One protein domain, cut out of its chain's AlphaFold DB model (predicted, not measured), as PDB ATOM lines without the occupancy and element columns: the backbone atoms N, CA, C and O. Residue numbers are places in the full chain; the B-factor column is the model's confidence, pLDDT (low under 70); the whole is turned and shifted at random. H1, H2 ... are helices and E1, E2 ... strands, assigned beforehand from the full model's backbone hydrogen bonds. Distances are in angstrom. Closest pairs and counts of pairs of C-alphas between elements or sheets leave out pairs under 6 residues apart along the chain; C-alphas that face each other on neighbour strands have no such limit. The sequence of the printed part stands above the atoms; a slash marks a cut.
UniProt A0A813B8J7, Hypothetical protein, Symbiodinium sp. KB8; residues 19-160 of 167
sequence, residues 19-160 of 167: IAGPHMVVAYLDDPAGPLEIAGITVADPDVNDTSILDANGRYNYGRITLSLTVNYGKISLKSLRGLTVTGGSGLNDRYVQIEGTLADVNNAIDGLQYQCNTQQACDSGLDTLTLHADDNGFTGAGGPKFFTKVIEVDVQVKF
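AT A GLANCE: This is residues 19 to 160 of the 167 residues of the protein "Hypothetical protein" of Symbiodinium sp. KB8 (UniProt A0A813B8J7). A strongly twisted six-stranded sheet curls over, and across its hollow face lie the short helix H1 and, farther along, a small three-stranded sheet, E2, E8 and E5, only partly and loosely face to face with it. The long links 45 to 64 and 136 to 146 extend one end of this body, and the last printed residues lie at the opposite end. The 142 printed residues hold one named helix and ten named strands, in the order E1 E2 E3 E4 E5 E6 E7 H1 E8 E9 E10; the class is mostly strand, with under half of the residues in named elements. The large sheet is mixed, in the order E1 E10 E9 E4 E7 E6, and the small one, E2 E8 E5, is antiparallel. The whole is compact, with a radius of gyration of the C-alphas of 16.7 A and spans of 60 by 24 by 21 A.

IN THESE COORDINATES: Find C-alpha 24 at (38.736, -54.551, -28.874), where E1 begins; it runs to residue 28. Next come E2, residues 36 to 38, and E3, 42 to 44. E4, residues 65 to 70, is 16.2 A long; E5 is 75 to 77, E6 is 85 to 88, and E7, 96 to 101, is 16.8 A long. At (56.744, -39.954, -34.232) H1 begins, residues 103 to 110, 10.9 A long. E8 is 113 to 116, E9 is 126 to 135, 29.6 A long, and E10, 147 to 157, is 31.9 A long, ending at C-alpha 157, (26.250, -51.956, -30.085).

HOW THE PARTS SIT: Begin with the hairpin E9 and E10, antiparallel, where N 130 and O 152 are 2.9 A apart. E1 is parallel to E10, with N 25 and O 153 at 2.9 A. Now look at E4, the antiparallel neighbour of E9, with N 68 and O 133 at 2.9 A. E7 is antiparallel to E4, N 67 to O 99 being 2.8 A, and forms a hairpin with edge strand E6, N 85 to O 100 being 2.8 A. H1 is on this sheet at a height of 8.6 A, over E7 and along the strands, at 16 degrees to E7 on the local plane; the closest C-alphas of H1 and E4 are those of Leu 103 and Ile 65, 6.0 A. Every O i to N i+4 pair of H1 is within hydrogen-bond range. In the small sheet, E8 is antiparallel to E2, N 38 to O 113 being 2.8 A, and to E5, N 75 to O 116 being 2.8 A. H1 only just grazes this sheet, with residues 107 to 110. The closest C-alphas of E1 and E2 are those of Ala 27 and Leu 36, 6.0 A. E3 pairs with no named strand, but residues 19 to 20 pair with its residues 42 to 43.

THE WHOLE: The C-alphas of Asn 57 and Phe 160 are the two farthest apart, 61.5 A. The printed part has no cut; the links E3 to E4 and E9 to E10 are long. No printed residue has a pLDDT under 70.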
ATOM      1  N   ILE A  19      53.058 -50.931 -32.776       98.56
ATOM      2  CA  ILE A  19      51.826 -50.249 -32.370       98.56
ATOM      3  C   ILE A  19      51.235 -50.967 -31.155       98.56
ATOM      4  O   ILE A  19      50.870 -52.145 -31.231       98.56
ATOM      5  N   ALA A  20      51.111 -50.246 -30.043       98.19
ATOM      6  CA  ALA A  20      50.350 -50.677 -28.875       98.19
ATOM      7  C   ALA A  20      48.933 -50.096 -28.919       98.19
ATOM      8  O   ALA A  20      48.664 -49.118 -29.613       98.19
ATOM      9  N   GLY A  21      48.015 -50.734 -28.201       97.25
ATOM     10  CA  GLY A  21      46.612 -50.344 -28.154       97.25
ATOM     11  C   GLY A  21      45.711 -51.505 -27.749       97.25
ATOM     12  O   GLY A  21      46.178 -52.655 -27.676       97.25
ATOM     13  N   PRO A  22      44.422 -51.228 -27.505       98.12
ATOM     14  CA  PRO A  22      43.451 -52.259 -27.167       98.12
ATOM     15  C   PRO A  22      43.349 -53.315 -28.276       98.12
ATOM     16  O   PRO A  22      43.763 -53.107 -29.417       98.12
ATOM     17  N   HIS A  23      42.830 -54.490 -27.926       96.50
ATOM     18  CA  HIS A  23      42.456 -55.496 -28.922       96.50
ATOM     19  C   HIS A  23      41.046 -55.244 -29.465       96.50
ATOM     20  O   HIS A  23      40.831 -55.353 -30.667       96.50
ATOM     21  N   MET A  24      40.130 -54.852 -28.578       98.31
ATOM     22  CA  MET A  24      38.736 -54.551 -28.874       98.31
ATOM     23  C   MET A  24      38.299 -53.303 -28.103       98.31
ATOM     24  O   MET A  24      38.772 -53.062 -26.988       98.31
ATOM     25  N   VAL A  25      37.378 -52.540 -28.685       98.56
ATOM     26  CA  VAL A  25      36.635 -51.451 -28.040       98.56
ATOM     27  C   VAL A  25      35.144 -51.569 -28.351       98.56
ATOM     28  O   VAL A  25      34.766 -52.225 -29.318       98.56
ATOM     29  N   VAL A  26      34.302 -50.923 -27.542       98.31
ATOM     30  CA  VAL A  26      32.850 -50.865 -27.758       98.31
ATOM     31  C   VAL A  26      32.460 -49.446 -28.148       98.31
ATOM     32  O   VAL A  26      32.794 -48.498 -27.437       98.31
ATOM     33  N   ALA A  27      31.741 -49.314 -29.258       98.00
ATOM     34  CA  ALA A  27      31.109 -48.075 -29.695       98.00
ATOM     35  C   ALA A  27      29.589 -48.261 -29.734       98.00
ATOM     36  O   ALA A  27      29.095 -49.384 -29.804       98.00
ATOM     37  N   TYR A  28      28.839 -47.161 -29.726       97.81
ATOM     38  CA  TYR A  28      27.387 -47.211 -29.862       97.81
ATOM     39  C   TYR A  28      26.949 -46.636 -31.208       97.81
ATOM     40  O   TYR A  28      27.430 -45.582 -31.633       97.81
ATOM     41  N   LEU A  29      26.046 -47.348 -31.881       97.69
ATOM     42  CA  LEU A  29      25.407 -46.896 -33.112       97.69
ATOM     43  C   LEU A  29      24.572 -45.644 -32.826       97.69
ATOM     44  O   LEU A  29      23.790 -45.639 -31.875       97.69
ATOM     45  N   ASP A  30      24.735 -44.604 -33.648       96.50
ATOM     46  CA  ASP A  30      23.995 -43.339 -33.534       96.50
ATOM     47  C   ASP A  30      24.054 -42.705 -32.127       96.50
ATOM     48  O   ASP A  30      23.078 -42.117 -31.661       96.50
ATOM     49  N   ASP A  31      25.196 -42.812 -31.427       95.69
ATOM     50  CA  ASP A  31      25.285 -42.349 -30.036       95.69
ATOM     51  C   ASP A  31      25.074 -40.824 -29.912       95.69
ATOM     52  O   ASP A  31      25.894 -40.044 -30.414       95.69
ATOM     53  N   PRO A  32      24.038 -40.359 -29.183       93.12
ATOM     54  CA  PRO A  32      23.846 -38.933 -28.921       93.12
ATOM     55  C   PRO A  32      24.950 -38.323 -28.045       93.12
ATOM     56  O   PRO A  32      25.080 -37.100 -28.004       93.12
ATOM     57  N   ALA A  33      25.743 -39.141 -27.341       94.62
ATOM     58  CA  ALA A  33      26.897 -38.671 -26.576       94.62
ATOM     59  C   ALA A  33      28.087 -38.261 -27.467       94.62
ATOM     60  O   ALA A  33      29.011 -37.610 -26.976       94.62
ATOM     61  N   GLY A  34      28.053 -38.592 -28.763       94.75
ATOM     62  CA  GLY A  34      29.117 -38.297 -29.718       94.75
ATOM     63  C   GLY A  34      30.046 -39.488 -29.992       94.75
ATOM     64  O   GLY A  34      29.732 -40.620 -29.623       94.75
ATOM     65  N   PRO A  35      31.172 -39.258 -30.693       97.62
ATOM     66  CA  PRO A  35      32.102 -40.319 -31.071       97.62
ATOM     67  C   PRO A  35      32.800 -40.946 -29.858       97.62
ATOM     68  O   PRO A  35      33.088 -40.274 -28.867       97.62
ATOM     69  N   LEU A  36      33.152 -42.225 -29.982       98.38
ATOM     70  CA  LEU A  36      34.048 -42.911 -29.055       98.38
ATOM     71  C   LEU A  36      35.465 -42.340 -29.196       98.38
ATOM     72  O   LEU A  36      36.010 -42.359 -30.297       98.38
ATOM     73  N   GLU A  37      36.094 -41.917 -28.098       98.31
ATOM     74  CA  GLU A  37      37.541 -41.663 -28.056       98.31
ATOM     75  C   GLU A  37      38.286 -42.960 -27.700       98.31
ATOM     76  O   GLU A  37      38.122 -43.516 -26.612       98.31
ATOM     77  N   ILE A  38      39.107 -43.458 -28.624       98.00
ATOM     78  CA  ILE A  38      39.908 -44.667 -28.435       98.00
ATOM     79  C   ILE A  38      41.227 -44.283 -27.763       98.00
ATOM     80  O   ILE A  38      42.088 -43.638 -28.361       98.00
ATOM     81  N   ALA A  39      41.395 -44.704 -26.511       95.56
ATOM     82  CA  ALA A  39      42.589 -44.427 -25.720       95.56
ATOM     83  C   ALA A  39      43.661 -45.525 -25.848       95.56
ATOM     84  O   ALA A  39      43.375 -46.684 -26.160       95.56
ATOM     85  N   GLY A  40      44.905 -45.163 -25.526       95.81
ATOM     86  CA  GLY A  40      46.012 -46.111 -25.359       95.81
ATOM     87  C   GLY A  40      46.656 -46.602 -26.655       95.81
ATOM     88  O   GLY A  40      47.481 -47.513 -26.596       95.81
ATOM     89  N   ILE A  41      46.302 -46.026 -27.807       98.12
ATOM     90  CA  ILE A  41      47.019 -46.279 -29.059       98.12
ATOM     91  C   ILE A  41      48.333 -45.500 -29.031       98.12
ATOM     92  O   ILE A  41      48.328 -44.284 -28.861       98.12
ATOM     93  N   THR A  42      49.454 -46.191 -29.231       98.31
ATOM     94  CA  THR A  42      50.770 -45.551 -29.357       98.31
ATOM     95  C   THR A  42      51.583 -46.219 -30.449       98.31
ATOM     96  O   THR A  42      51.642 -47.449 -30.506       98.31
ATOM     97  N   VAL A  43      52.269 -45.421 -31.261       98.38
ATOM     98  CA  VAL A  43      53.294 -45.880 -32.201       98.38
ATOM     99  C   VAL A  43      54.664 -45.686 -31.558       98.38
ATOM    100  O   VAL A  43      54.922 -44.656 -30.933       98.38
ATOM    101  N   ALA A  44      55.545 -46.665 -31.722       97.56
ATOM    102  CA  ALA A  44      56.941 -46.572 -31.325       97.56
ATOM    103  C   ALA A  44      57.835 -47.139 -32.420       97.56
ATOM    104  O   ALA A  44      57.449 -48.077 -33.112       97.56
ATOM    105  N   ASP A  45      59.033 -46.592 -32.530       95.88
ATOM    106  CA  ASP A  45      60.033 -47.007 -33.499       95.88
ATOM    107  C   ASP A  45      61.425 -46.847 -32.849       95.88
ATOM    108  O   ASP A  45      61.699 -45.770 -32.299       95.88
ATOM    109  N   PRO A  46      62.254 -47.910 -32.769       92.56
ATOM    110  CA  PRO A  46      63.510 -47.876 -32.018       92.56
ATOM    111  C   PRO A  46      64.581 -46.927 -32.568       92.56
ATOM    112  O   PRO A  46      65.410 -46.456 -31.786       92.56
ATOM    113  N   ASP A  47      64.588 -46.660 -33.872       90.56
ATOM    114  CA  ASP A  47      65.645 -45.924 -34.571       90.56
ATOM    115  C   ASP A  47      65.157 -44.656 -35.287       90.56
ATOM    116  O   ASP A  47      65.972 -43.892 -35.796       90.56
ATOM    117  N   VAL A  48      63.873 -44.302 -35.191       90.81
ATOM    118  CA  VAL A  48      63.331 -43.028 -35.710       90.81
ATOM    119  C   VAL A  48      64.056 -41.768 -35.209       90.81
ATOM    120  O   VAL A  48      64.023 -40.725 -35.862       90.81
ATOM    121  N   ASN A  49      64.699 -41.835 -34.039       88.19
ATOM    122  CA  ASN A  49      65.465 -40.726 -33.463       88.19
ATOM    123  C   ASN A  49      66.978 -40.862 -33.671       88.19
ATOM    124  O   ASN A  49      67.738 -40.115 -33.050       88.19
ATOM    125  N   ASP A  50      67.427 -41.816 -34.487       87.12
ATOM    126  CA  ASP A  50      68.844 -41.974 -34.769       87.12
ATOM    127  C   ASP A  50      69.401 -40.704 -35.431       87.12
ATOM    128  O   ASP A  50      68.877 -40.171 -36.408       87.12
ATOM    129  N   THR A  51      70.481 -40.193 -34.851       81.31
ATOM    130  CA  THR A  51      71.125 -38.932 -35.240       81.31
ATOM    131  C   THR A  51      72.260 -39.140 -36.242       81.31
ATOM    132  O   THR A  51      73.042 -38.223 -36.502       81.31
ATOM    133  N   SER A  52      72.388 -40.355 -36.778       77.44
ATOM    134  CA  SER A  52      73.428 -40.743 -37.731       77.44
ATOM    135  C   SER A  52      73.319 -40.024 -39.082       77.44
ATOM    136  O   SER A  52      74.309 -39.937 -39.812       77.44
ATOM    137  N   ILE A  53      72.154 -39.448 -39.398       75.94
ATOM    138  CA  ILE A  53      71.904 -38.722 -40.645       75.94
ATOM    139  C   ILE A  53      71.887 -37.212 -40.387       75.94
ATOM    140  O   ILE A  53      71.059 -36.689 -39.639       75.94
ATOM    141  N   LEU A  54      72.783 -36.496 -41.069       82.44
ATOM    142  CA  LEU A  54      72.816 -35.036 -41.108       82.44
ATOM    143  C   LEU A  54      72.316 -34.521 -42.461       82.44
ATOM    144  O   LEU A  54      72.595 -35.110 -43.506       82.44
ATOM    145  N   ASP A  55      71.608 -33.395 -42.451       81.50
ATOM    146  CA  ASP A  55      71.297 -32.646 -43.664       81.50
ATOM    147  C   ASP A  55      72.537 -31.901 -44.209       81.50
ATOM    148  O   ASP A  55      73.605 -31.860 -43.592       81.50
ATOM    149  N   ALA A  56      72.392 -31.258 -45.372       85.69
ATOM    150  CA  ALA A  56      73.469 -30.495 -46.014       85.69
ATOM    151  C   ALA A  56      74.005 -29.317 -45.168       85.69
ATOM    152  O   ALA A  56      75.063 -28.771 -45.479       85.69
ATOM    153  N   ASN A  57      73.288 -28.923 -44.113       88.06
ATOM    154  CA  ASN A  57      73.654 -27.850 -43.194       88.06
ATOM    155  C   ASN A  57      74.161 -28.385 -41.841       88.06
ATOM    156  O   ASN A  57      74.344 -27.598 -40.911       88.06
ATOM    157  N   GLY A  58      74.368 -29.700 -41.713       84.38
ATOM    158  CA  GLY A  58      74.842 -30.335 -40.484       84.38
ATOM    159  C   GLY A  58      73.786 -30.437 -39.381       84.38
ATOM    160  O   GLY A  58      74.150 -30.530 -38.211       84.38
ATOM    161  N   ARG A  59      72.490 -30.390 -39.712       84.69
ATOM    162  CA  ARG A  59      71.399 -30.615 -38.751       84.69
ATOM    163  C   ARG A  59      70.982 -32.075 -38.755       84.69
ATOM    164  O   ARG A  59      70.920 -32.681 -39.818       84.69
ATOM    165  N   TYR A  60      70.631 -32.606 -37.587       85.31
ATOM    166  CA  TYR A  60      70.048 -33.941 -37.484       85.31
ATOM    167  C   TYR A  60      68.761 -34.024 -38.299       85.31
ATOM    168  O   TYR A  60      67.850 -33.208 -38.129       85.31
ATOM    169  N   ASN A  61      68.716 -35.003 -39.193       82.12
ATOM    170  CA  ASN A  61      67.484 -35.448 -39.812       82.12
ATOM    171  C   ASN A  61      66.888 -36.528 -38.905       82.12
ATOM    172  O   ASN A  61      67.641 -37.337 -38.379       82.12
ATOM    173  N   TYR A  62      65.573 -36.525 -38.712       85.62
ATOM    174  CA  TYR A  62      64.874 -37.527 -37.907       85.62
ATOM    175  C   TYR A  62      63.919 -38.316 -38.792       85.62
ATOM    176  O   TYR A  62      63.413 -37.795 -39.796       85.62
ATOM    177  N   GLY A  63      63.652 -39.558 -38.402       90.56
ATOM    178  CA  GLY A  63      62.727 -40.432 -39.093       90.56
ATOM    179  C   GLY A  63      61.314 -39.884 -39.083       90.56
ATOM    180  O   GLY A  63      60.874 -39.196 -38.156       90.56
ATOM    181  N   ARG A  64      60.598 -40.179 -40.164       95.06
ATOM    182  CA  ARG A  64      59.185 -39.846 -40.305       95.06
ATOM    183  C   ARG A  64      58.403 -41.137 -40.403       95.06
ATOM    184  O   ARG A  64      58.832 -42.049 -41.099       95.06
ATOM    185  N   ILE A  65      57.262 -41.182 -39.732       98.00
ATOM    186  CA  ILE A  65      56.342 -42.313 -39.786       98.00
ATOM    187  C   ILE A  65      55.209 -41.967 -40.738       98.00
ATOM    188  O   ILE A  65      54.572 -40.920 -40.590       98.00
ATOM    189  N   THR A  66      54.937 -42.874 -41.669       98.62
ATOM    190  CA  THR A  66      53.695 -42.880 -42.439       98.62
ATOM    191  C   THR A  66      52.698 -43.777 -41.716       98.62
ATOM    192  O   THR A  66      52.944 -44.967 -41.542       98.62
ATOM    193  N   LEU A  67      51.574 -43.217 -41.272       98.81
ATOM    194  CA  LEU A  67      50.501 -43.956 -40.612       98.81
ATOM    195  C   LEU A  67      49.238 -43.928 -41.476       98.81
ATOM    196  O   LEU A  67      48.681 -42.866 -41.755       98.81
ATOM    197  N   SER A  68      48.764 -45.111 -41.855       98.81
ATOM    198  CA  SER A  68      47.465 -45.318 -42.492       98.81
ATOM    199  C   SER A  68      46.480 -45.906 -41.487       98.81
ATOM    200  O   SER A  68      46.790 -46.890 -40.816       98.81
ATOM    201  N   LEU A  69      45.283 -45.328 -41.406       98.88
ATOM    202  CA  LEU A  69      44.175 -45.849 -40.611       98.88
ATOM    203  C   LEU A  69      42.986 -46.132 -41.525       98.88
ATOM    204  O   LEU A  69      42.599 -45.268 -42.313       98.88
ATOM    205  N   THR A  70      42.392 -47.315 -41.381       98.88
ATOM    206  CA  THR A  70      41.240 -47.755 -42.177       98.88
ATOM    207  C   THR A  70      40.173 -48.380 -41.290       98.88
ATOM    208  O   THR A  70      40.500 -49.194 -40.431       98.88
ATOM    209  N   VAL A  71      38.907 -48.053 -41.544       98.75
ATOM    210  CA  VAL A  71      37.717 -48.722 -40.994       98.75
ATOM    211  C   VAL A  71      36.794 -49.176 -42.125       98.75
ATOM    212  O   VAL A  71      36.762 -48.543 -43.184       98.75
ATOM    213  N   ASN A  72      36.045 -50.264 -41.931       98.38
ATOM    214  CA  ASN A  72      35.182 -50.803 -42.986       98.38
ATOM    215  C   ASN A  72      33.855 -50.038 -43.077       98.38
ATOM    216  O   ASN A  72      33.363 -49.795 -44.185       98.38
ATOM    217  N   TYR A  73      33.291 -49.631 -41.935       97.94
ATOM    218  CA  TYR A  73      31.934 -49.085 -41.871       97.94
ATOM    219  C   TYR A  73      31.877 -47.683 -41.268       97.94
ATOM    220  O   TYR A  73      31.416 -46.750 -41.943       97.94
ATOM    221  N   GLY A  74      32.355 -47.525 -40.034       98.19
ATOM    222  CA  GLY A  74      32.332 -46.264 -39.305       98.19
ATOM    223  C   GLY A  74      33.248 -45.204 -39.908       98.19
ATOM    224  O   GLY A  74      33.778 -45.340 -41.011       98.19
ATOM    225  N   LYS A  75      33.420 -44.103 -39.188       98.69
ATOM    226  CA  LYS A  75      34.283 -42.983 -39.559       98.69
ATOM    227  C   LYS A  75      35.259 -42.685 -38.436       98.69
ATOM    228  O   LYS A  75      34.887 -42.768 -37.269       98.69
ATOM    229  N   ILE A  76      36.478 -42.301 -38.798       98.75
ATOM    230  CA  ILE A  76      37.522 -41.898 -37.864       98.75
ATOM    231  C   ILE A  76      37.911 -40.434 -38.039       98.75
ATOM    232  O   ILE A  76      37.901 -39.900 -39.149       98.75
ATOM    233  N   SER A  77      38.283 -39.805 -36.928       98.75
ATOM    234  CA  SER A  77      38.812 -38.442 -36.890       98.75
ATOM    235  C   SER A  77      40.055 -38.396 -36.012       98.75
ATOM    236  O   SER A  77      40.032 -38.845 -34.864       98.75
ATOM    237  N   LEU A  78      41.141 -37.846 -36.553       98.62
ATOM    238  CA  LEU A  78      42.368 -37.574 -35.810       98.62
ATOM    239  C   LEU A  78      42.142 -36.398 -34.856       98.62
ATOM    240  O   LEU A  78      41.429 -35.445 -35.175       98.62
ATOM    241  N   LYS A  79      42.795 -36.432 -33.693       97.94
ATOM    242  CA  LYS A  79      42.687 -35.369 -32.687       97.94
ATOM    243  C   LYS A  79      43.352 -34.070 -33.138       97.94
ATOM    244  O   LYS A  79      42.918 -32.977 -32.772       97.94
ATOM    245  N   SER A  80      44.421 -34.184 -33.922       96.50
ATOM    246  CA  SER A  80      45.181 -33.059 -34.455       96.50
ATOM    247  C   SER A  80      45.810 -33.414 -35.796       96.50
ATOM    248  O   SER A  80      46.178 -34.558 -36.027       96.50
ATOM    249  N   LEU A  81      45.983 -32.409 -36.654       97.75
ATOM    250  CA  LEU A  81      46.768 -32.500 -37.893       97.75
ATOM    251  C   LEU A  81      48.050 -31.661 -37.825       97.75
ATOM    252  O   LEU A  81      48.749 -31.477 -38.819       97.75
ATOM    253  N   ARG A  82      48.353 -31.084 -36.657       97.94
ATOM    254  CA  ARG A  82      49.510 -30.206 -36.496       97.94
ATOM    255  C   ARG A  82      50.797 -31.010 -36.675       97.94
ATOM    256  O   ARG A  82      50.978 -32.019 -36.011       97.94
ATOM    257  N   GLY A  83      51.695 -30.509 -37.523       97.06
ATOM    258  CA  GLY A  83      52.975 -31.173 -37.800       97.06
ATOM    259  C   GLY A  83      52.858 -32.382 -38.730       97.06
ATOM    260  O   GLY A  83      53.861 -33.038 -38.990       97.06
ATOM    261  N   LEU A  84      51.660 -32.656 -39.256       98.31
ATOM    262  CA  LEU A  84      51.405 -33.765 -40.164       98.31
ATOM    263  C   LEU A  84      51.206 -33.283 -41.597       98.31
ATOM    264  O   LEU A  84      50.611 -32.235 -41.856       98.31
ATOM    265  N   THR A  85      51.648 -34.112 -42.532       98.44
ATOM    266  CA  THR A  85      51.244 -34.053 -43.933       98.44
ATOM    267  C   THR A  85      50.155 -35.091 -44.147       98.44
ATOM    268  O   THR A  85      50.384 -36.274 -43.919       98.44
ATOM    269  N   VAL A  86      48.967 -34.672 -44.580       98.44
ATOM    270  CA  VAL A  86      47.893 -35.601 -44.956       98.44
ATOM    271  C   VAL A  86      48.070 -35.970 -46.425       98.44
ATOM    272  O   VAL A  86      48.014 -35.099 -47.293       98.44
ATOM    273  N   THR A  87      48.294 -37.250 -46.709       98.31
ATOM    274  CA  THR A  87      48.518 -37.776 -48.069       98.31
ATOM    275  C   THR A  87      47.328 -38.580 -48.592       98.31
ATOM    276  O   THR A  87      47.242 -38.846 -49.791       98.31
ATOM    277  N   GLY A  88      46.372 -38.926 -47.725       98.31
ATOM    278  CA  GLY A  88      45.111 -39.560 -48.093       98.31
ATOM    279  C   GLY A  88      44.006 -39.249 -47.088       98.31
ATOM    280  O   GLY A  88      44.262 -39.185 -45.889       98.31
ATOM    281  N   GLY A  89      42.775 -39.068 -47.573       98.31
ATOM    282  CA  GLY A  89      41.663 -38.599 -46.741       98.31
ATOM    283  C   GLY A  89      41.806 -37.124 -46.351       98.31
ATOM    284  O   GLY A  89      42.533 -36.365 -46.994       98.31
ATOM    285  N   SER A  90      41.090 -36.716 -45.308       98.31
ATOM    286  CA  SER A  90      41.118 -35.357 -44.753       98.31
ATOM    287  C   SER A  90      41.662 -35.287 -43.322       98.31
ATOM    288  O   SER A  90      42.026 -34.208 -42.855       98.31
ATOM    289  N   GLY A  91      41.725 -36.423 -42.626       98.19
ATOM    290  CA  GLY A  91      41.991 -36.514 -41.195       98.19
ATOM    291  C   GLY A  91      40.751 -36.408 -40.313       98.19
ATOM    292  O   GLY A  91      40.877 -36.570 -39.102       98.19
ATOM    293  N   LEU A  92      39.573 -36.154 -40.888       98.19
ATOM    294  CA  LEU A  92      38.320 -35.948 -40.166       98.19
ATOM    295  C   LEU A  92      37.170 -36.678 -40.872       98.19
ATOM    296  O   LEU A  92      36.909 -36.467 -42.052       98.19
ATOM    297  N   ASN A  93      36.420 -37.488 -40.130       97.75
ATOM    298  CA  ASN A  93      35.266 -38.250 -40.616       97.75
ATOM    299  C   ASN A  93      35.566 -39.124 -41.852       97.75
ATOM    300  O   ASN A  93      34.747 -39.275 -42.775       97.75
ATOM    301  N   ASP A  94      36.739 -39.749 -41.853       98.56
ATOM    302  CA  ASP A  94      37.229 -40.577 -42.948       98.56
ATOM    303  C   ASP A  94      37.015 -42.069 -42.682       98.56
ATOM    304  O   ASP A  94      36.980 -42.509 -41.541       98.56
ATOM    305  N   ARG A  95      36.873 -42.874 -43.744       98.56
ATOM    306  CA  ARG A  95      37.046 -44.342 -43.634       98.56
ATOM    307  C   ARG A  95      38.498 -44.758 -43.810       98.56
ATOM    308  O   ARG A  95      38.887 -45.830 -43.374       98.56
ATOM    309  N   TYR A  96      39.264 -43.910 -44.483       98.81
ATOM    310  CA  TYR A  96      40.675 -44.078 -44.745       98.81
ATOM    311  C   TYR A  96      41.348 -42.721 -44.602       98.81
ATOM    312  O   TYR A  96      40.948 -41.765 -45.272       98.81
ATOM    313  N   VAL A  97      42.379 -42.656 -43.771       98.81
ATOM    314  CA  VAL A  97      43.291 -41.517 -43.710       98.81
ATOM    315  C   VAL A  97      44.722 -42.032 -43.763       98.81
ATOM    316  O   VAL A  97      45.041 -43.071 -43.184       98.81
ATOM    317  N   GLN A  98      45.585 -41.293 -44.450       98.81
ATOM    318  CA  GLN A  98      47.024 -41.479 -44.388       98.81
ATOM    319  C   GLN A  98      47.699 -40.160 -44.043       98.81
ATOM    320  O   GLN A  98      47.420 -39.122 -44.651       98.81
ATOM    321  N   ILE A  99      48.579 -40.228 -43.055       98.81
ATOM    322  CA  ILE A  99      49.366 -39.109 -42.558       98.81
ATOM    323  C   ILE A  99      50.844 -39.478 -42.531       98.81
ATOM    324  O   ILE A  99      51.199 -40.627 -42.290       98.81
ATOM    325  N   GLU A 100      51.701 -38.488 -42.731       98.50
ATOM    326  CA  GLU A 100      53.147 -38.584 -42.542       98.50
ATOM    327  C   GLU A 100      53.599 -37.479 -41.582       98.50
ATOM    328  O   GLU A 100      53.179 -36.324 -41.708       98.50
ATOM    329  N   GLY A 101      54.466 -37.806 -40.625       97.69
ATOM    330  CA  GLY A 101      55.015 -36.819 -39.697       97.69
ATOM    331  C   GLY A 101      56.075 -37.384 -38.763       97.69
ATOM    332  O   GLY A 101      56.529 -38.517 -38.921       97.69
ATOM    333  N   THR A 102      56.483 -36.585 -37.775       96.69
ATOM    334  CA  THR A 102      57.370 -37.071 -36.707       96.69
ATOM    335  C   THR A 102      56.635 -38.085 -35.828       96.69
ATOM    336  O   THR A 102      55.409 -38.023 -35.702       96.69
ATOM    337  N   LEU A 103      57.361 -38.991 -35.159       96.88
ATOM    338  CA  LEU A 103      56.744 -39.954 -34.232       96.88
ATOM    339  C   LEU A 103      55.903 -39.257 -33.144       96.88
ATOM    340  O   LEU A 103      54.844 -39.747 -32.753       96.88
ATOM    341  N   ALA A 104      56.363 -38.098 -32.662       97.44
ATOM    342  CA  ALA A 104      55.647 -37.314 -31.664       97.44
ATOM    343  C   ALA A 104      54.340 -36.730 -32.222       97.44
ATOM    344  O   ALA A 104      53.301 -36.837 -31.574       97.44
ATOM    345  N   ASP A 105      54.366 -36.145 -33.422       98.38
ATOM    346  CA  ASP A 105      53.168 -35.568 -34.044       98.38
ATOM    347  C   ASP A 105      52.145 -36.645 -34.423       98.38
ATOM    348  O   ASP A 105      50.948 -36.446 -34.218       98.38
ATOM    349  N   VAL A 106      52.602 -37.814 -34.887       98.56
ATOM    350  CA  VAL A 106      51.736 -38.973 -35.152       98.56
ATOM    351  C   VAL A 106      51.053 -39.448 -33.870       98.56
ATOM    352  O   VAL A 106      49.836 -39.624 -33.866       98.56
ATOM    353  N   ASN A 107      51.793 -39.591 -32.765       98.44
ATOM    354  CA  ASN A 107      51.205 -39.969 -31.478       98.44
ATOM    355  C   ASN A 107      50.213 -38.912 -30.963       98.44
ATOM    356  O   ASN A 107      49.129 -39.268 -30.517       98.44
ATOM    357  N   ASN A 108      50.521 -37.619 -31.099       98.31
ATOM    358  CA  ASN A 108      49.591 -36.544 -30.730       98.31
ATOM    359  C   ASN A 108      48.296 -36.557 -31.561       98.31
ATOM    360  O   ASN A 108      47.257 -36.098 -31.094       98.31
ATOM    361  N   ALA A 109      48.352 -37.024 -32.809       98.38
ATOM    362  CA  ALA A 109      47.187 -37.088 -33.682       98.38
ATOM    363  C   ALA A 109      46.248 -38.255 -33.353       98.38
ATOM    364  O   ALA A 109      45.039 -38.129 -33.552       98.38
ATOM    365  N   ILE A 110      46.790 -39.373 -32.861       98.25
ATOM    366  CA  ILE A 110      46.018 -40.577 -32.512       98.25
ATOM    367  C   ILE A 110      45.695 -40.687 -31.017       98.25
ATOM    368  O   ILE A 110      44.859 -41.511 -30.643       98.25
ATOM    369  N   ASP A 111      46.301 -39.857 -30.166       96.44
ATOM    370  CA  ASP A 111      45.912 -39.716 -28.763       96.44
ATOM    371  C   ASP A 111      44.517 -39.074 -28.667       96.44
ATOM    372  O   ASP A 111      44.331 -37.877 -28.900       96.44
ATOM    373  N   GLY A 112      43.509 -39.904 -28.395       92.25
ATOM    374  CA  GLY A 112      42.100 -39.520 -28.496       92.25
ATOM    375  C   GLY A 112      41.533 -39.637 -29.913       92.25
ATOM    376  O   GLY A 112      40.651 -38.858 -30.276       92.25
ATOM    377  N   LEU A 113      42.033 -40.587 -30.717       98.56
ATOM    378  CA  LEU A 113      41.439 -40.969 -32.001       98.56
ATOM    379  C   LEU A 113      39.939 -41.221 -31.827       98.56
ATOM    380  O   LEU A 113      39.529 -42.037 -31.002       98.56
ATOM    381  N   GLN A 114      39.124 -40.549 -32.629       98.75
ATOM    382  CA  GLN A 114      37.675 -40.667 -32.547       98.75
ATOM    383  C   GLN A 114      37.153 -41.678 -33.558       98.75
ATOM    384  O   GLN A 114      37.583 -41.665 -34.708       98.75
ATOM    385  N   TYR A 115      36.196 -42.505 -33.141       98.75
ATOM    386  CA  TYR A 115      35.414 -43.386 -34.002       98.75
ATOM    387  C   TYR A 115      33.921 -43.089 -33.848       98.75
ATOM    388  O   TYR A 115      33.408 -42.983 -32.733       98.75
ATOM    389  N   GLN A 116      33.206 -43.002 -34.967       98.50
ATOM    390  CA  GLN A 116      31.759 -42.840 -34.989       98.50
ATOM    391  C   GLN A 116      31.120 -43.807 -35.981       98.50
ATOM    392  O   GLN A 116      31.516 -43.871 -37.144       98.50
ATOM    393  N   CYS A 117      30.095 -44.522 -35.530       98.19
ATOM    394  CA  CYS A 117      29.243 -45.330 -36.387       98.19
ATOM    395  C   CYS A 117      27.850 -44.712 -36.416       98.19
ATOM    396  O   CYS A 117      27.210 -44.553 -35.377       98.19
ATOM    397  N   ASN A 118      27.408 -44.332 -37.609       96.94
ATOM    398  CA  ASN A 118      26.149 -43.643 -37.806       96.94
ATOM    399  C   ASN A 118      25.364 -44.259 -38.975       96.94
ATOM    400  O   ASN A 118      25.927 -44.495 -40.051       96.94
ATOM    401  N   THR A 119      24.069 -44.504 -38.776       96.44
ATOM    402  CA  THR A 119      23.212 -45.159 -39.777       96.44
ATOM    403  C   THR A 119      23.039 -44.315 -41.033       96.44
ATOM    404  O   THR A 119      23.061 -44.846 -42.147       96.44
ATOM    405  N   GLN A 120      22.980 -42.986 -40.901       95.56
ATOM    406  CA  GLN A 120      22.927 -42.068 -42.043       95.56
ATOM    407  C   GLN A 120      24.239 -42.049 -42.850       95.56
ATOM    408  O   GLN A 120      24.269 -41.537 -43.970       95.56
ATOM    409  N   GLN A 121      25.312 -42.647 -42.324       93.62
ATOM    410  CA  GLN A 121      26.611 -42.809 -42.981       93.62
ATOM    411  C   GLN A 121      26.912 -44.269 -43.353       93.62
ATOM    412  O   GLN A 121      28.078 -44.642 -43.509       93.62
ATOM    413  N   ALA A 122      25.865 -45.078 -43.550       94.38
ATOM    414  CA  ALA A 122      25.959 -46.477 -43.966       94.38
ATOM    415  C   ALA A 122      26.828 -47.327 -43.020       94.38
ATOM    416  O   ALA A 122      27.690 -48.085 -43.472       94.38
ATOM    417  N   CYS A 123      26.608 -47.155 -41.718       96.69
ATOM    418  CA  CYS A 123      27.148 -47.989 -40.651       96.69
ATOM    419  C   CYS A 123      25.989 -48.657 -39.891       96.69
ATOM    420  O   CYS A 123      24.893 -48.102 -39.838       96.69
ATOM    421  N   ASP A 124      26.215 -49.844 -39.339       96.88
ATOM    422  CA  ASP A 124      25.216 -50.635 -38.609       96.88
ATOM    423  C   ASP A 124      25.867 -51.227 -37.347       96.88
ATOM    424  O   ASP A 124      27.088 -51.178 -37.183       96.88
ATOM    425  N   SER A 125      25.052 -51.769 -36.451       97.19
ATOM    426  CA  SER A 125      25.510 -52.564 -35.315       97.19
ATOM    427  C   SER A 125      26.205 -53.855 -35.766       97.19
ATOM    428  O   SER A 125      25.905 -54.416 -36.822       97.19
ATOM    429  N   GLY A 126      27.141 -54.337 -34.953       97.75
ATOM    430  CA  GLY A 126      28.009 -55.469 -35.257       97.75
ATOM    431  C   GLY A 126      29.490 -55.095 -35.236       97.75
ATOM    432  O   GLY A 126      29.881 -54.032 -34.758       97.75
ATOM    433  N   LEU A 127      30.333 -55.995 -35.743       98.31
ATOM    434  CA  LEU A 127      31.783 -55.807 -35.734       98.31
ATOM    435  C   LEU A 127      32.243 -54.916 -36.897       98.31
ATOM    436  O   LEU A 127      32.022 -55.241 -38.065       98.31
ATOM    437  N   ASP A 128      32.967 -53.849 -36.568       98.69
ATOM    438  CA  ASP A 128      33.849 -53.121 -37.483       98.69
ATOM    439  C   ASP A 128      35.322 -53.392 -37.115       98.69
ATOM    440  O   ASP A 128      35.653 -53.972 -36.078       98.69
ATOM    441  N   THR A 129      36.238 -53.019 -37.997       98.69
ATOM    442  CA  THR A 129      37.668 -53.269 -37.856       98.69
ATOM    443  C   THR A 129      38.445 -51.999 -38.149       98.69
ATOM    444  O   THR A 129      38.500 -51.560 -39.295       98.69
ATOM    445  N   LEU A 130      39.108 -51.451 -37.132       98.81
ATOM    446  CA  LEU A 130      40.103 -50.399 -37.296       98.81
ATOM    447  C   LEU A 130      41.476 -51.037 -37.527       98.81
ATOM    448  O   LEU A 130      42.049 -51.667 -36.641       98.81
ATOM    449  N   THR A 131      42.016 -50.850 -38.726       98.81
ATOM    450  CA  THR A 131      43.374 -51.265 -39.085       98.81
ATOM    451  C   THR A 131      44.296 -50.057 -39.065       98.81
ATOM    452  O   THR A 131      44.040 -49.080 -39.764       98.81
ATOM    453  N   LEU A 132      45.375 -50.136 -38.292       98.81
ATOM    454  CA  LEU A 132      46.464 -49.168 -38.273       98.81
ATOM    455  C   LEU A 132      47.698 -49.800 -38.911       98.81
ATOM    456  O   LEU A 132      48.096 -50.896 -38.520       98.81
ATOM    457  N   HIS A 133      48.313 -49.107 -39.859       98.75
ATOM    458  CA  HIS A 133      49.525 -49.540 -40.542       98.75
ATOM    459  C   HIS A 133      50.570 -48.430 -40.468       98.75
ATOM    460  O   HIS A 133      50.358 -47.361 -41.037       98.75
ATOM    461  N   ALA A 134      51.655 -48.680 -39.736       98.62
ATOM    462  CA  ALA A 134      52.771 -47.753 -39.583       98.62
ATOM    463  C   ALA A 134      53.959 -48.229 -40.422       98.62
ATOM    464  O   ALA A 134      54.349 -49.388 -40.297       98.62
ATOM    465  N   ASP A 135      54.524 -47.332 -41.222       98.12
ATOM    466  CA  ASP A 135      55.719 -47.524 -42.046       98.12
ATOM    467  C   ASP A 135      56.791 -46.509 -41.608       98.12
ATOM    468  O   ASP A 135      56.495 -45.319 -41.446       98.12
ATOM    469  N   ASP A 136      58.013 -46.988 -41.370       95.38
ATOM    470  CA  ASP A 136      59.167 -46.189 -40.927       95.38
ATOM    471  C   ASP A 136      59.877 -45.425 -42.062       95.38
ATOM    472  O   ASP A 136      60.855 -44.705 -41.838       95.38
ATOM    473  N   ASN A 137      59.393 -45.583 -43.298       94.12
ATOM    474  CA  ASN A 137      59.940 -45.021 -44.531       94.12
ATOM    475  C   ASN A 137      61.427 -45.356 -44.773       94.12
ATOM    476  O   ASN A 137      62.081 -44.728 -45.610       94.12
ATOM    477  N   GLY A 138      61.966 -46.354 -44.071       88.88
ATOM    478  CA  GLY A 138      63.338 -46.834 -44.187       88.88
ATOM    479  C   GLY A 138      64.373 -45.844 -43.669       88.88
ATOM    480  O   GLY A 138      65.438 -45.735 -44.277       88.88
ATOM    481  N   PHE A 139      64.041 -45.088 -42.617       82.88
ATOM    482  CA  PHE A 139      64.832 -43.948 -42.153       82.88
ATOM    483  C   PHE A 139      66.325 -44.257 -41.958       82.88
ATOM    484  O   PHE A 139      67.155 -43.499 -42.468       82.88
ATOM    485  N   THR A 140      66.689 -45.352 -41.284       80.81
ATOM    486  CA  THR A 140      68.095 -45.693 -41.018       80.81
ATOM    487  C   THR A 140      68.406 -47.168 -41.192       80.81
ATOM    488  O   THR A 140      67.576 -48.036 -40.978       80.81
ATOM    489  N   GLY A 141      69.655 -47.459 -41.554       75.19
ATOM    490  CA  GLY A 141      70.165 -48.820 -41.669       75.19
ATOM    491  C   GLY A 141      69.758 -49.580 -42.933       75.19
ATOM    492  O   GLY A 141      68.977 -49.131 -43.771       75.19
ATOM    493  N   ALA A 142      70.356 -50.756 -43.109       77.75
ATOM    494  CA  ALA A 142      70.090 -51.614 -44.258       77.75
ATOM    495  C   ALA A 142      68.691 -52.259 -44.176       77.75
ATOM    496  O   ALA A 142      68.200 -52.585 -43.093       77.75
ATOM    497  N   GLY A 143      68.081 -52.512 -45.341       82.50
ATOM    498  CA  GLY A 143      66.815 -53.249 -45.466       82.50
ATOM    499  C   GLY A 143      65.629 -52.441 -45.996       82.50
ATOM    500  O   GLY A 143      64.617 -53.049 -46.329       82.50
ATOM    501  N   GLY A 144      65.772 -51.121 -46.141       89.69
ATOM    502  CA  GLY A 144      64.704 -50.249 -46.638       89.69
ATOM    503  C   GLY A 144      63.527 -50.128 -45.660       89.69
ATOM    504  O   GLY A 144      63.682 -50.486 -44.488       89.69
ATOM    505  N   PRO A 145      62.370 -49.627 -46.133       93.94
ATOM    506  CA  PRO A 145      61.193 -49.430 -45.296       93.94
ATOM    507  C   PRO A 145      60.695 -50.719 -44.648       93.94
ATOM    508  O   PRO A 145      60.597 -51.763 -45.303       93.94
ATOM    509  N   LYS A 146      60.362 -50.638 -43.362       95.50
ATOM    510  CA  LYS A 146      59.674 -51.689 -42.617       95.50
ATOM    511  C   LYS A 146      58.406 -51.128 -41.990       95.50
ATOM    512  O   LYS A 146      58.220 -49.929 -41.821       95.50
ATOM    513  N   PHE A 147      57.498 -52.040 -41.663       96.62
ATOM    514  CA  PHE A 147      56.168 -51.671 -41.217       96.62
ATOM    515  C   PHE A 147      55.619 -52.617 -40.156       96.62
ATOM    516  O   PHE A 147      56.062 -53.759 -40.007       96.62
ATOM    517  N   PHE A 148      54.585 -52.146 -39.468       98.25
ATOM    518  CA  PHE A 148      53.796 -52.929 -38.531       98.25
ATOM    519  C   PHE A 148      52.314 -52.609 -38.677       98.25
ATOM    520  O   PHE A 148      51.920 -51.451 -38.816       98.25
ATOM    521  N   THR A 149      51.486 -53.650 -38.606       98.50
ATOM    522  CA  THR A 149      50.029 -53.522 -38.677       98.50
ATOM    523  C   THR A 149      49.400 -53.953 -37.362       98.50
ATOM    524  O   THR A 149      49.657 -55.050 -36.864       98.50
ATOM    525  N   LYS A 150      48.520 -53.109 -36.829       98.50
ATOM    526  CA  LYS A 150      47.664 -53.402 -35.683       98.50
ATOM    527  C   LYS A 150      46.212 -53.398 -36.124       98.50
ATOM    528  O   LYS A 150      45.772 -52.510 -36.845       98.50
ATOM    529  N   VAL A 151      45.471 -54.381 -35.639       98.56
ATOM    530  CA  VAL A 151      44.022 -54.450 -35.790       98.56
ATOM    531  C   VAL A 151      43.379 -54.241 -34.424       98.56
ATOM    532  O   VAL A 151      43.826 -54.827 -33.429       98.56
ATOM    533  N   ILE A 152      42.362 -53.386 -34.393       98.69
ATOM    534  CA  ILE A 152      41.477 -53.149 -33.258       98.69
ATOM    535  C   ILE A 152      40.058 -53.476 -33.724       98.69
ATOM    536  O   ILE A 152      39.564 -52.891 -34.688       98.69
ATOM    537  N   GLU A 153      39.410 -54.416 -33.049       98.75
ATOM    538  CA  GLU A 153      37.999 -54.716 -33.282       98.75
ATOM    539  C   GLU A 153      37.129 -53.645 -32.624       98.75
ATOM    540  O   GLU A 153      37.386 -53.220 -31.493       98.75
ATOM    541  N   VAL A 154      36.097 -53.195 -33.330       98.75
ATOM    542  CA  VAL A 154      35.126 -52.238 -32.806       98.75
ATOM    543  C   VAL A 154      33.774 -52.928 -32.768       98.75
ATOM    544  O   VAL A 154      33.147 -53.131 -33.804       98.75
ATOM    545  N   ASP A 155      33.337 -53.310 -31.572       98.56
ATOM    546  CA  ASP A 155      32.004 -53.860 -31.355       98.56
ATOM    547  C   ASP A 155      30.995 -52.710 -31.285       98.56
ATOM    548  O   ASP A 155      30.950 -51.957 -30.308       98.56
ATOM    549  N   VAL A 156      30.236 -52.524 -32.364       98.56
ATOM    550  CA  VAL A 156      29.197 -51.502 -32.451       98.56
ATOM    551  C   VAL A 156      27.899 -52.068 -31.894       98.56
ATOM    552  O   VAL A 156      27.250 -52.918 -32.502       98.56
ATOM    553  N   GLN A 157      27.471 -51.535 -30.757       97.44
ATOM    554  CA  GLN A 157      26.250 -51.956 -30.085       97.44
ATOM    555  C   GLN A 157      25.122 -50.947 -30.300       97.44
ATOM    556  O   GLN A 157      25.342 -49.741 -30.424       97.44
ATOM    557  N   VAL A 158      23.883 -51.431 -30.295       94.62
ATOM    558  CA  VAL A 158      22.717 -50.556 -30.154       94.62
ATOM    559  C   VAL A 158      22.587 -50.117 -28.700       94.62
ATOM    560  O   VAL A 158      22.750 -50.910 -27.770       94.62
ATOM    561  N   LYS A 159      22.301 -48.836 -28.492       86.00
ATOM    562  CA  LYS A 159      22.051 -48.292 -27.161       86.00
ATOM    563  C   LYS A 159      20.560 -48.395 -26.877       86.00
ATOM    564  O   LYS A 159      19.778 -47.650 -27.451       86.00
ATOM    565  N   PHE A 160      20.168 -49.309 -25.997       76.31
ATOM    566  CA  PHE A 160      18.778 -49.383 -25.557       76.31
ATOM    567  C   PHE A 160      18.475 -48.208 -24.632       76.31
ATOM    568  O   PHE A 160      19.181 -47.990 -23.640       76.31
TER     569      PHE A 160